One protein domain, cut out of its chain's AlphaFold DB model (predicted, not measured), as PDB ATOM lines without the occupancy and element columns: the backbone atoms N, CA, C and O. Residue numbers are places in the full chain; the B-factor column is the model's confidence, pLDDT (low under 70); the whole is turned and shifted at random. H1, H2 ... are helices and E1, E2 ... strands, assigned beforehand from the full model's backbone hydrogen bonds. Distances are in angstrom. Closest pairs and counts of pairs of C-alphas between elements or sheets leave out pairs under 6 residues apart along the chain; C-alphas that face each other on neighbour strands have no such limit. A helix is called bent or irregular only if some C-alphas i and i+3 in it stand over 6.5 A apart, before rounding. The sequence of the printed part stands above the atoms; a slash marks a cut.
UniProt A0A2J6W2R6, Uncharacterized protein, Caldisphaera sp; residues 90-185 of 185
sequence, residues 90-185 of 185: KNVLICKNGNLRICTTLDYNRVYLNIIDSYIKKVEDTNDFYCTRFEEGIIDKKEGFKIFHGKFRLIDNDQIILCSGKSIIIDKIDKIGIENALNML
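Overview. This is residues 90 to 185 of the 185 residues of an uncharacterized protein of Caldisphaera sp (UniProt A0A2J6W2R6). One twisted sheet folds back on itself: the short hairpin of E1 and E2 faces the long, sharply bent strands E6, E5 and E4, with E3 as the hinge. H1 packs across this sheet beside Ile 170 of E6. The printed part has 96 residues, mostly strand, in the chain order E1 E2 E3 E4 E5 E6 H1; the antiparallel sheet runs E1 E2 E3 E6 E5 E4. It is compact and rounded, with a radius of gyration of the C-alphas of 12.3 A and spans of 34 by 26 by 24 A.

Along the chain. E1, residues 92 to 97, begins at C-alpha 92 (161.281, 199.796, 248.288) and is 16.3 A long; E2, 100 to 105, is 16.5 A. E3, 111 to 123, is 21.9 A; E4, 132 to 142, 19.2 A; E5, 145 to 156, 23.1 A; E6, 159 to 170, 22.9 A. H1, 175 to 183, is 12.4 A and ends at C-alpha 183 (179.542, 187.195, 240.384).

Arrangement. E1 E2 E3 and E4 E5 E6 are meanders, each strand the antiparallel neighbour of the one before. E3 E4 E5 E6 form a Greek key, four strands in a row of which E4 E5 E6 are a meander and the first, E3, is the antiparallel neighbour of the fourth, E6. E3 bends by 114 degrees at residue 120 and E6 by 105 degrees at 164. Within hydrogen-bond range are N 95 and O 102, 2.7 A, in E1 and E2; N 101 and O 114, 2.8 A, in E2 and E3; N 115 and O 166, 2.7 A, in E3 and E6; N 150 and O 165, 2.9 A, in E5 and E6; N 140 and O 147, 2.8 A, in E4 and E5. Edge strands E1 and E4 are apart. H1 is on the sheet at a height of 9.1 A, over E6 and only just over E3, where 3 of its C-alphas fall; it runs across the strands, at 80 degrees to E6 on the local plane. The closest C-alphas of E6 and H1, Ile 170 and Gly 177, are 6.8 A apart. Every O i to N i+4 pair in H1 is within hydrogen-bond range.

Size, cuts and confidence. The C-alphas farthest apart, Glu 124 and Ile 176, are 34.2 A apart. The printed part has no cut and no long link, and no printed residue is under 70 in pLDDT.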
ATOM      1  N   LYS A  90     157.251 204.331 247.424       86.88
ATOM      2  CA  LYS A  90     157.257 203.122 246.586       86.88
ATOM      3  C   LYS A  90     157.391 201.820 247.370       86.88
ATOM      4  O   LYS A  90     157.346 200.752 246.773       86.88
ATOM      5  N   ASN A  91     157.562 201.919 248.687       87.44
ATOM      6  CA  ASN A  91     157.789 200.798 249.591       87.44
ATOM      7  C   ASN A  91     158.967 199.901 249.155       87.44
ATOM      8  O   ASN A  91     158.855 198.673 249.102       87.44
ATOM      9  N   VAL A  92     160.108 200.515 248.814       91.25
ATOM     10  CA  VAL A  92     161.281 199.796 248.288       91.25
ATOM     11  C   VAL A  92     162.562 200.105 249.047       91.25
ATOM     12  O   VAL A  92     162.781 201.225 249.505       91.25
ATOM     13  N   LEU A  93     163.420 199.092 249.156       92.19
ATOM     14  CA  LEU A  93     164.778 199.213 249.672       92.19
ATOM     15  C   LEU A  93     165.747 199.342 248.503       92.19
ATOM     16  O   LEU A  93     165.749 198.506 247.599       92.19
ATOM     17  N   ILE A  94     166.585 200.369 248.553       93.38
ATOM     18  CA  ILE A  94     167.574 200.683 247.529       93.38
ATOM     19  C   ILE A  94     168.944 200.686 248.194       93.38
ATOM     20  O   ILE A  94     169.126 201.273 249.253       93.38
ATOM     21  N   CYS A  95     169.915 200.036 247.574       92.94
ATOM     22  CA  CYS A  95     171.316 200.119 247.935       92.94
ATOM     23  C   CYS A  95     172.103 200.712 246.773       92.94
ATOM     24  O   CYS A  95     171.985 200.259 245.632       92.94
ATOM     25  N   LYS A  96     172.944 201.692 247.086       91.88
ATOM     26  CA  LYS A  96     173.802 202.405 246.151       91.88
ATOM     27  C   LYS A  96     175.259 202.071 246.427       91.88
ATOM     28  O   LYS A  96     175.779 202.399 247.485       91.88
ATOM     29  N   ASN A  97     175.922 201.444 245.456       90.75
ATOM     30  CA  ASN A  97     177.341 201.106 245.521       90.75
ATOM     31  C   ASN A  97     178.022 201.429 244.180       90.75
ATOM     32  O   ASN A  97     177.952 200.638 243.240       90.75
ATOM     33  N   GLY A  98     178.642 202.607 244.065       89.19
ATOM     34  CA  GLY A  98     179.222 203.075 242.800       89.19
ATOM     35  C   GLY A  98     178.169 203.160 241.689       89.19
ATOM     36  O   GLY A  98     177.157 203.846 241.848       89.19
ATOM     37  N   ASN A  99     178.373 202.427 240.592       92.50
ATOM     38  CA  ASN A  99     177.433 202.333 239.464       92.50
ATOM     39  C   ASN A  99     176.335 201.277 239.662       92.50
ATOM     40  O   ASN A  99     175.376 201.231 238.894       92.50
ATOM     41  N   LEU A 100     176.439 200.443 240.699       93.62
ATOM     42  CA  LEU A 100     175.436 199.439 241.022       93.62
ATOM     43  C   LEU A 100     174.326 200.051 241.891       93.62
ATOM     44  O   LEU A 100     174.579 200.751 242.882       93.62
ATOM     45  N   ARG A 101     173.078 199.759 241.530       94.56
ATOM     46  CA  ARG A 101     171.875 199.984 242.334       94.56
ATOM     47  C   ARG A 101     171.159 198.663 242.546       94.56
ATOM     48  O   ARG A 101     170.588 198.103 241.611       94.56
ATOM     49  N   ILE A 102     171.153 198.185 243.785       94.50
ATOM     50  CA  ILE A 102     170.354 197.025 244.183       94.50
ATOM     51  C   ILE A 102     169.018 197.553 244.687       94.50
ATOM     52  O   ILE A 102     168.996 198.287 245.667       94.50
ATOM     53  N   CYS A 103     167.913 197.193 244.045       93.94
ATOM     54  CA  CYS A 103     166.580 197.588 244.488       93.94
ATOM     55  C   CYS A 103     165.718 196.357 244.747       93.94
ATOM     56  O   CYS A 103     165.670 195.439 243.927       93.94
ATOM     57  N   THR A 104     165.010 196.340 245.871       92.94
ATOM     58  CA  THR A 104     163.991 195.332 246.153       92.94
ATOM     59  C   THR A 104     162.703 195.992 246.616       92.94
ATOM     60  O   THR A 104     162.704 196.894 247.453       92.94
ATOM     61  N   THR A 105     161.594 195.530 246.056       88.19
ATOM     62  CA  THR A 105     160.264 195.900 246.532       88.19
ATOM     63  C   THR A 105     159.918 195.072 247.761       88.19
ATOM     64  O   THR A 105     160.275 193.897 247.865       88.19
ATOM     65  N   LEU A 106     159.257 195.688 248.737       85.81
ATOM     66  CA  LEU A 106     158.806 194.972 249.924       85.81
ATOM     67  C   LEU A 106     157.510 194.200 249.664       85.81
ATOM     68  O   LEU A 106     157.312 193.157 250.289       85.81
ATOM     69  N   ASP A 107     156.727 194.628 248.674       83.06
ATOM     70  CA  ASP A 107     155.445 194.025 248.294       83.06
ATOM     71  C   ASP A 107     155.631 192.747 247.460       83.06
ATOM     72  O   ASP A 107     154.839 191.812 247.553       83.06
ATOM     73  N   TYR A 108     156.726 192.656 246.694       83.00
ATOM     74  CA  TYR A 108     157.051 191.475 245.887       83.00
ATOM     75  C   TYR A 108     158.399 190.876 246.278       83.00
ATOM     76  O   TYR A 108     159.316 191.555 246.726       83.00
ATOM     77  N   ASN A 109     158.569 189.572 246.084       85.12
ATOM     78  CA  ASN A 109     159.836 188.900 246.369       85.12
ATOM     79  C   ASN A 109     160.806 189.004 245.189       85.12
ATOM     80  O   ASN A 109     161.304 187.990 244.727       85.12
ATOM     81  N   ARG A 110     161.089 190.217 244.703       90.75
ATOM     82  CA  ARG A 110     161.982 190.437 243.557       90.75
ATOM     83  C   ARG A 110     163.119 191.398 243.896       90.75
ATOM     84  O   ARG A 110     162.918 192.385 244.608       90.75
ATOM     85  N   VAL A 111     164.298 191.118 243.351       93.75
ATOM     86  CA  VAL A 111     165.484 191.981 243.421       93.75
ATOM     87  C   VAL A 111     165.903 192.378 242.011       93.75
ATOM     88  O   VAL A 111     165.905 191.552 241.100       93.75
ATOM     89  N   TYR A 112     166.267 193.644 241.852       94.69
ATOM     90  CA  TYR A 112     166.853 194.201 240.644       94.69
ATOM     91  C   TYR A 112     168.286 194.625 240.956       94.69
ATOM     92  O   TYR A 112     168.506 195.439 241.856       94.69
ATOM     93  N   LEU A 113     169.252 194.076 240.224       95.44
ATOM     94  CA  LEU A 113     170.643 194.523 240.238       95.44
ATOM     95  C   LEU A 113     170.871 195.379 238.997       95.44
ATOM     96  O   LEU A 113     171.061 194.849 237.906       95.44
ATOM     97  N   ASN A 114     170.810 196.696 239.161       95.94
ATOM     98  CA  ASN A 114     170.938 197.643 238.062       95.94
ATOM     99  C   ASN A 114     172.366 198.188 238.007       95.94
ATOM    100  O   ASN A 114     172.805 198.859 238.937       95.94
ATOM    101  N   ILE A 115     173.077 197.925 236.922       95.75
ATOM    102  CA  ILE A 115     174.368 198.526 236.604       95.75
ATOM    103  C   ILE A 115     174.113 199.709 235.680       95.75
ATOM    104  O   ILE A 115     173.553 199.554 234.593       95.75
ATOM    105  N   ILE A 116     174.494 200.891 236.147       95.75
ATOM    106  CA  ILE A 116     174.343 202.142 235.415       95.75
ATOM    107  C   ILE A 116     175.628 202.399 234.630       95.75
ATOM    108  O   ILE A 116     176.667 202.674 235.229       95.75
ATOM    109  N   ASP A 117     175.536 202.362 233.304       95.81
ATOM    110  CA  ASP A 117     176.649 202.718 232.418       95.81
ATOM    111  C   ASP A 117     176.648 204.223 232.142       95.81
ATOM    112  O   ASP A 117     177.688 204.877 232.189       95.81
ATOM    113  N   SER A 118     175.464 204.797 231.898       96.38
ATOM    114  CA  SER A 118     175.307 206.239 231.725       96.38
ATOM    115  C   SER A 118     174.007 206.754 232.338       96.38
ATOM    116  O   SER A 118     172.950 206.124 232.253       96.38
ATOM    117  N   TYR A 119     174.091 207.924 232.966       95.75
ATOM    118  CA  TYR A 119     172.928 208.691 233.395       95.75
ATOM    119  C   TYR A 119     172.449 209.568 232.234       95.75
ATOM    120  O   TYR A 119     173.253 210.269 231.623       95.75
ATOM    121  N   ILE A 120     171.143 209.556 231.958       95.94
ATOM    122  CA  ILE A 120     170.552 210.339 230.866       95.94
ATOM    123  C   ILE A 120     169.903 211.603 231.433       95.94
ATOM    124  O   ILE A 120     170.296 212.714 231.085       95.94
ATOM    125  N   LYS A 121     168.893 211.451 232.299       96.12
ATOM    126  CA  LYS A 121     168.170 212.579 232.911       96.12
ATOM    127  C   LYS A 121     167.319 212.145 234.102       96.12
ATOM    128  O   LYS A 121     166.985 210.971 234.246       96.12
ATOM    129  N   LYS A 122     166.882 213.116 234.906       95.62
ATOM    130  CA  LYS A 122     165.758 212.950 235.835       95.62
ATOM    131  C   LYS A 122     164.461 212.902 235.040       95.62
ATOM    132  O   LYS A 122     164.318 213.611 234.042       95.62
ATOM    133  N   VAL A 123     163.537 212.062 235.480       94.50
ATOM    134  CA  VAL A 123     162.219 211.910 234.862       94.50
ATOM    135  C   VAL A 123     161.137 211.890 235.928       94.50
ATOM    136  O   VAL A 123     161.398 211.614 237.099       94.50
ATOM    137  N   GLU A 124     159.918 212.206 235.510       91.94
ATOM    138  CA  GLU A 124     158.756 212.158 236.384       91.94
ATOM    139  C   GLU A 124     158.364 210.722 236.741       91.94
ATOM    140  O   GLU A 124     158.661 209.754 236.035       91.94
ATOM    141  N   ASP A 125     157.669 210.605 237.868       87.31
ATOM    142  CA  ASP A 125     157.159 209.341 238.370       87.31
ATOM    143  C   ASP A 125     155.861 208.944 237.675       87.31
ATOM    144  O   ASP A 125     154.797 209.482 237.972       87.31
ATOM    145  N   THR A 126     155.940 207.946 236.797       87.56
ATOM    146  CA  THR A 126     154.770 207.382 236.112       87.56
ATOM    147  C   THR A 126     153.936 206.438 236.971       87.56
ATOM    148  O   THR A 126     152.895 205.973 236.523       87.56
ATOM    149  N   ASN A 127     154.348 206.152 238.212       85.25
ATOM    150  CA  ASN A 127     153.623 205.287 239.150       85.25
ATOM    151  C   ASN A 127     153.335 203.851 238.684       85.25
ATOM    152  O   ASN A 127     152.568 203.142 239.325       85.25
ATOM    153  N   ASP A 128     154.019 203.385 237.647       87.44
ATOM    154  CA  ASP A 128     153.773 202.099 236.991       87.44
ATOM    155  C   ASP A 128     154.918 201.087 237.172       87.44
ATOM    156  O   ASP A 128     155.006 200.087 236.458       87.44
ATOM    157  N   PHE A 129     155.811 201.333 238.134       89.06
ATOM    158  CA  PHE A 129     156.882 200.414 238.511       89.06
ATOM    159  C   PHE A 129     157.311 200.595 239.973       89.06
ATOM    160  O   PHE A 129     157.128 201.659 240.569       89.06
ATOM    161  N   TYR A 130     157.904 199.535 240.534       84.19
ATOM    162  CA  TYR A 130     158.333 199.491 241.937       84.19
ATOM    163  C   TYR A 130     159.823 199.742 242.142       84.19
ATOM    164  O   TYR A 130     160.189 200.321 243.145       84.19
ATOM    165  N   CYS A 131     160.691 199.297 241.230       92.06
ATOM    166  CA  CYS A 131     162.148 199.451 241.356       92.06
ATOM    167  C   CYS A 131     162.754 199.953 240.052       92.06
ATOM    168  O   CYS A 131     163.372 201.015 240.017       92.06
ATOM    169  N   THR A 132     162.507 199.197 238.983       94.06
ATOM    170  CA  THR A 132     163.024 199.472 237.647       94.06
ATOM    171  C   THR A 132     161.908 199.304 236.617       94.06
ATOM    172  O   THR A 132     161.137 198.347 236.701       94.06
ATOM    173  N   ARG A 133     161.831 200.218 235.645       94.38
ATOM    174  CA  ARG A 133     160.997 200.106 234.438       94.38
ATOM    175  C   ARG A 133     161.896 200.079 233.214       94.38
ATOM    176  O   ARG A 133     162.631 201.032 232.975       94.38
ATOM    177  N   PHE A 134     161.809 199.014 232.433       95.12
ATOM    178  CA  PHE A 134     162.533 198.898 231.170       95.12
ATOM    179  C   PHE A 134     161.830 199.707 230.078       95.12
ATOM    180  O   PHE A 134     160.601 199.700 230.007       95.12
ATOM    181  N   GLU A 135     162.605 200.423 229.265       93.50
ATOM    182  CA  GLU A 135     162.106 201.182 228.116       93.50
ATOM    183  C   GLU A 135     162.594 200.539 226.811       93.50
ATOM    184  O   GLU A 135     162.025 199.552 226.353       93.50
ATOM    185  N   GLU A 136     163.663 201.073 226.226       94.25
ATOM    186  CA  GLU A 136     164.270 200.589 224.988       94.25
ATOM    187  C   GLU A 136     165.402 199.617 225.316       94.25
ATOM    188  O   GLU A 136     166.373 200.003 225.966       94.25
ATOM    189  N   GLY A 137     165.316 198.371 224.859       95.00
ATOM    190  CA  GLY A 137     166.386 197.404 225.080       95.00
ATOM    191  C   GLY A 137     166.007 195.973 224.733       95.00
ATOM    192  O   GLY A 137     164.967 195.713 224.131       95.00
ATOM    193  N   ILE A 138     166.874 195.049 225.136       95.69
ATOM    194  CA  ILE A 138     166.757 193.613 224.877       95.69
ATOM    195  C   ILE A 138     166.813 192.870 226.214       95.69
ATOM    196  O   ILE A 138     167.519 193.280 227.137       95.69
ATOM    197  N   ILE A 139     166.037 191.791 226.332       94.12
ATOM    198  CA  ILE A 139     166.095 190.879 227.477       94.12
ATOM    199  C   ILE A 139     166.720 189.567 227.023       94.12
ATOM    200  O   ILE A 139     166.123 188.833 226.236       94.12
ATOM    201  N   ASP A 140     167.856 189.244 227.622       93.75
ATOM    202  CA  ASP A 140     168.538 187.973 227.467       93.75
ATOM    203  C   ASP A 140     168.264 187.066 228.666       93.75
ATOM    204  O   ASP A 140     168.023 187.510 229.795       93.75
ATOM    205  N   LYS A 141     168.311 185.756 228.430       89.75
ATOM    206  CA  LYS A 141     168.295 184.755 229.499       89.75
ATOM    207  C   LYS A 141     169.670 184.117 229.585       89.75
ATOM    208  O   LYS A 141     170.089 183.446 228.647       89.75
ATOM    209  N   LYS A 142     170.351 184.295 230.715       84.88
ATOM    210  CA  LYS A 142     171.672 183.706 230.964       84.88
ATOM    211  C   LYS A 142     171.685 183.050 232.334       84.88
ATOM    212  O   LYS A 142     171.307 183.684 233.313       84.88
ATOM    213  N   GLU A 143     172.082 181.779 232.383       79.00
ATOM    214  CA  GLU A 143     172.251 181.017 233.634       79.00
ATOM    215  C   GLU A 143     171.005 181.052 234.547       79.00
ATOM    216  O   GLU A 143     171.097 181.106 235.768       79.00
ATOM    217  N   GLY A 144     169.809 181.048 233.945       81.81
ATOM    218  CA  GLY A 144     168.532 181.095 234.670       81.81
ATOM    219  C   GLY A 144     168.081 182.493 235.113       81.81
ATOM    220  O   GLY A 144     166.956 182.636 235.592       81.81
ATOM    221  N   PHE A 145     168.891 183.533 234.896       87.62
ATOM    222  CA  PHE A 145     168.531 184.924 235.169       87.62
ATOM    223  C   PHE A 145     167.984 185.624 233.925       87.62
ATOM    224  O   PHE A 145     168.399 185.351 232.797       87.62
ATOM    225  N   LYS A 146     167.065 186.570 234.142       92.50
ATOM    226  CA  LYS A 146     166.635 187.526 233.113       92.50
ATOM    227  C   LYS A 146     167.521 188.758 233.220       92.50
ATOM    228  O   LYS A 146     167.550 189.405 234.269       92.50
ATOM    229  N   ILE A 147     168.226 189.071 232.146       94.75
ATOM    230  CA  ILE A 147     169.150 190.193 232.069       94.75
ATOM    231  C   ILE A 147     168.622 191.158 231.017       94.75
ATOM    232  O   ILE A 147     168.491 190.804 229.854       94.75
ATOM    233  N   PHE A 148     168.307 192.376 231.431       96.31
ATOM    234  CA  PHE A 148     167.949 193.458 230.529       96.31
ATOM    235  C   PHE A 148     169.188 194.276 230.168       96.31
ATOM    236  O   PHE A 148     169.966 194.621 231.057       96.31
ATOM    237  N   HIS A 149     169.323 194.630 228.894       96.75
ATOM    238  CA  HIS A 149     170.327 195.544 228.362       96.75
ATOM    239  C   HIS A 149     169.627 196.681 227.615       96.75
ATOM    240  O   HIS A 149     168.899 196.427 226.655       96.75
ATOM    241  N   GLY A 150     169.841 197.930 228.029       97.19
ATOM    242  CA  GLY A 150     169.232 199.088 227.376       97.19
ATOM    243  C   GLY A 150     168.944 200.250 228.321       97.19
ATOM    244  O   GLY A 150     169.622 200.433 229.332       97.19
ATOM    245  N   LYS A 151     167.934 201.050 227.983       97.62
ATOM    246  CA  LYS A 151     167.452 202.178 228.782       97.62
ATOM    247  C   LYS A 151     166.399 201.729 229.782       97.62
ATOM    248  O   LYS A 151     165.467 200.996 229.448       97.62
ATOM    249  N   PHE A 152     166.525 202.201 231.012       96.75
ATOM    250  CA  PHE A 152     165.565 201.916 232.064       96.75
ATOM    251  C   PHE A 152     165.440 203.081 233.040       96.75
ATOM    252  O   PHE A 152     166.403 203.795 233.329       96.75
ATOM    253  N   ARG A 153     164.227 203.260 233.565       95.88
ATOM    254  CA  ARG A 153     163.969 204.133 234.708       95.88
ATOM    255  C   ARG A 153     164.249 203.363 235.980       95.88
ATOM    256  O   ARG A 153     163.821 202.218 236.103       95.88
ATOM    257  N   LEU A 154     164.910 203.995 236.934       94.50
ATOM    258  CA  LEU A 154     165.142 203.432 238.257       94.50
ATOM    259  C   LEU A 154     164.864 204.479 239.331       94.50
ATOM    260  O   LEU A 154     165.027 205.680 239.103       94.50
ATOM    261  N   ILE A 155     164.452 204.012 240.503       92.19
ATOM    262  CA  ILE A 155     164.334 204.865 241.685       92.19
ATOM    263  C   ILE A 155     165.731 205.022 242.297       92.19
ATOM    264  O   ILE A 155     166.341 204.034 242.707       92.19
ATOM    265  N   ASP A 156     166.239 206.253 242.344       87.62
ATOM    266  CA  ASP A 156     167.475 206.635 243.037       87.62
ATOM    267  C   ASP A 156     167.081 207.553 244.197       87.62
ATOM    268  O   ASP A 156     166.766 208.733 244.017       87.62
ATOM    269  N   ASN A 157     167.046 206.981 245.400       85.75
ATOM    270  CA  ASN A 157     166.524 207.617 246.610       85.75
ATOM    271  C   ASN A 157     165.055 208.045 246.428       85.75
ATOM    272  O   ASN A 157     164.198 207.183 246.245       85.75
ATOM    273  N   ASP A 158     164.758 209.345 246.457       85.19
ATOM    274  CA  ASP A 158     163.406 209.899 246.272       85.19
ATOM    275  C   ASP A 158     163.127 210.370 244.835       85.19
ATOM    276  O   ASP A 158     162.053 210.898 244.544       85.19
ATOM    277  N   GLN A 159     164.086 210.197 243.925       90.19
ATOM    278  CA  GLN A 159     163.997 210.651 242.539       90.19
ATOM    279  C   GLN A 159     163.938 209.464 241.585       90.19
ATOM    280  O   GLN A 159     164.418 208.372 241.887       90.19
ATOM    281  N   ILE A 160     163.369 209.688 240.403       93.44
ATOM    282  CA  ILE A 160     163.433 208.720 239.315       93.44
ATOM    283  C   ILE A 160     164.384 209.252 238.260       93.44
ATOM    284  O   ILE A 160     164.300 210.402 237.820       93.44
ATOM    285  N   ILE A 161     165.307 208.387 237.868       95.06
ATOM    286  CA  ILE A 161     166.305 208.687 236.856       95.06
ATOM    287  C   ILE A 161     166.146 207.722 235.691       95.06
ATOM    288  O   ILE A 161     165.838 206.546 235.878       95.06
ATOM    289  N   LEU A 162     166.339 208.244 234.486       96.88
ATOM    290  CA  LEU A 162     166.487 207.470 233.268       96.88
ATOM    291  C   LEU A 162     167.979 207.255 233.021       96.88
ATOM    292  O   LEU A 162     168.747 208.220 232.947       96.88
ATOM    293  N   CYS A 163     168.367 205.997 232.873       96.62
ATOM    294  CA  CYS A 163     169.746 205.578 232.658       96.62
ATOM    295  C   CYS A 163     169.824 204.561 231.522       96.62
ATOM    296  O   CYS A 163     168.827 203.919 231.191       96.62
ATOM    297  N   SER A 164     171.017 204.380 230.959       97.44
ATOM    298  CA  SER A 164     171.347 203.205 230.154       97.44
ATOM    299  C   SER A 164     172.243 202.255 230.942       97.44
ATOM    300  O   SER A 164     173.103 202.696 231.709       97.44
ATOM    301  N   GLY A 165     172.081 200.957 230.712       96.75
ATOM    302  CA  GLY A 165     173.015 199.943 231.179       96.75
ATOM    303  C   GLY A 165     172.408 198.550 231.206       96.75
ATOM    304  O   GLY A 165     171.679 198.158 230.292       96.75
ATOM    305  N   LYS A 166     172.679 197.817 232.286       96.25
ATOM    306  CA  LYS A 166     172.250 196.427 232.474       96.25
ATOM    307  C   LYS A 166     171.421 196.279 233.746       96.25
ATOM    308  O   LYS A 166     171.767 196.840 234.776       96.25
ATOM    309  N   SER A 167     170.359 195.481 233.720       95.81
ATOM    310  CA  SER A 167     169.590 195.128 234.920       95.81
ATOM    311  C   SER A 167     169.368 193.626 235.000       95.81
ATOM    312  O   SER A 167     168.726 193.047 234.128       95.81
ATOM    313  N   ILE A 168     169.828 192.996 236.078       95.25
ATOM    314  CA  ILE A 168     169.553 191.583 236.358       95.25
ATOM    315  C   ILE A 168     168.336 191.478 237.272       95.25
ATOM    316  O   ILE A 168     168.277 192.120 238.321       95.25
ATOM    317  N   ILE A 169     167.368 190.658 236.869       93.00
ATOM    318  CA  ILE A 169     166.123 190.431 237.596       93.00
ATOM    319  C   ILE A 169     166.195 189.080 238.296       93.00
ATOM    320  O   ILE A 169     166.371 188.043 237.652       93.00
ATOM    321  N   ILE A 170     165.994 189.093 239.609       92.31
ATOM    322  CA  ILE A 170     165.969 187.901 240.450       92.31
ATOM    323  C   ILE A 170     164.569 187.797 241.048       92.31
ATOM    324  O   ILE A 170     164.179 188.615 241.879       92.31
ATOM    325  N   ASP A 171     163.804 186.789 240.627       88.50
ATOM    326  CA  ASP A 171     162.400 186.576 241.022       88.50
ATOM    327  C   ASP A 171     162.238 186.065 242.478       88.50
ATOM    328  O   ASP A 171     161.139 185.696 242.894       88.50
ATOM    329  N   LYS A 172     163.324 186.050 243.264       89.06
ATOM    330  CA  LYS A 172     163.338 185.692 244.686       89.06
ATOM    331  C   LYS A 172     164.365 186.527 245.456       89.06
ATOM    332  O   LYS A 172     165.479 186.738 244.991       89.06
ATOM    333  N   ILE A 173     164.015 186.964 246.668       86.19
ATOM    334  CA  ILE A 173     164.966 187.595 247.597       86.19
ATOM    335  C   ILE A 173     165.666 186.487 248.387       86.19
ATOM    336  O   ILE A 173     165.218 186.098 249.469       86.19
ATOM    337  N   ASP A 174     166.747 185.946 247.835       88.31
ATOM    338  CA  ASP A 174     167.584 184.968 248.517       88.31
ATOM    339  C   ASP A 174     169.075 185.276 248.381       88.31
ATOM    340  O   ASP A 174     169.524 186.023 247.515       88.31
ATOM    341  N   LYS A 175     169.855 184.741 249.324       88.69
ATOM    342  CA  LYS A 175     171.290 185.015 249.393       88.69
ATOM    343  C   LYS A 175     172.005 184.487 248.143       88.69
ATOM    344  O   LYS A 175     172.781 185.209 247.535       88.69
ATOM    345  N   ILE A 176     171.717 183.240 247.779       89.12
ATOM    346  CA  ILE A 176     172.419 182.512 246.717       89.12
ATOM    347  C   ILE A 176     172.157 183.155 245.351       89.12
ATOM    348  O   ILE A 176     173.100 183.367 244.598       89.12
ATOM    349  N   GLY A 177     170.908 183.521 245.041       88.38
ATOM    350  CA  GLY A 177     170.572 184.150 243.767       88.38
ATOM    351  C   GLY A 177     171.247 185.508 243.596       88.38
ATOM    352  O   GLY A 177     171.788 185.787 242.530       88.38
ATOM    353  N   ILE A 178     171.270 186.328 244.654       91.19
ATOM    354  CA  ILE A 178     171.949 187.633 244.630       91.19
ATOM    355  C   ILE A 178     173.463 187.459 244.486       91.19
ATOM    356  O   ILE A 178     174.077 188.153 243.682       91.19
ATOM    357  N   GLU A 179     174.065 186.532 245.233       91.19
ATOM    358  CA  GLU A 179     175.503 186.249 245.180       91.19
ATOM    359  C   GLU A 179     175.937 185.771 243.788       91.19
ATOM    360  O   GLU A 179     176.865 186.332 243.208       91.19
ATOM    361  N   ASN A 180     175.204 184.819 243.206       90.44
ATOM    362  CA  ASN A 180     175.458 184.332 241.852       90.44
ATOM    363  C   ASN A 180     175.344 185.457 240.821       90.44
ATOM    364  O   ASN A 180     176.237 185.628 239.999       90.44
ATOM    365  N   ALA A 181     174.284 186.266 240.895       89.81
ATOM    366  CA  ALA A 181     174.079 187.357 239.954       89.81
ATOM    367  C   ALA A 181     175.147 188.460 240.071       89.81
ATOM    368  O   ALA A 181     175.511 189.049 239.058       89.81
ATOM    369  N   LEU A 182     175.671 188.723 241.276       88.19
ATOM    370  CA  LEU A 182     176.786 189.653 241.486       88.19
ATOM    371  C   LEU A 182     178.106 189.129 240.913       88.19
ATOM    372  O   LEU A 182     178.882 189.921 240.394       88.19
ATOM    373  N   ASN A 183     178.349 187.816 240.970       86.81
ATOM    374  CA  ASN A 183     179.542 187.195 240.384       86.81
ATOM    375  C   ASN A 183     179.521 187.179 238.841       86.81
ATOM    376  O   ASN A 183     180.548 186.928 238.219       86.81
ATOM    377  N   MET A 184     178.361 187.430 238.226       83.12
ATOM    378  CA  MET A 184     178.190 187.556 236.771       83.12
ATOM    379  C   MET A 184     178.351 188.999 236.253       83.12
ATOM    380  O   MET A 184     178.131 189.238 235.054       83.12
ATOM    381  N   LEU A 185     178.605 189.964 237.143       75.94
ATOM    382  CA  LEU A 185     178.828 191.372 236.800       75.94
ATOM    383  C   LEU A 185     180.289 191.616 236.445       75.94
ATOM    384  O   LEU A 185     180.489 192.286 235.410       75.94
TER     385      LEU A 185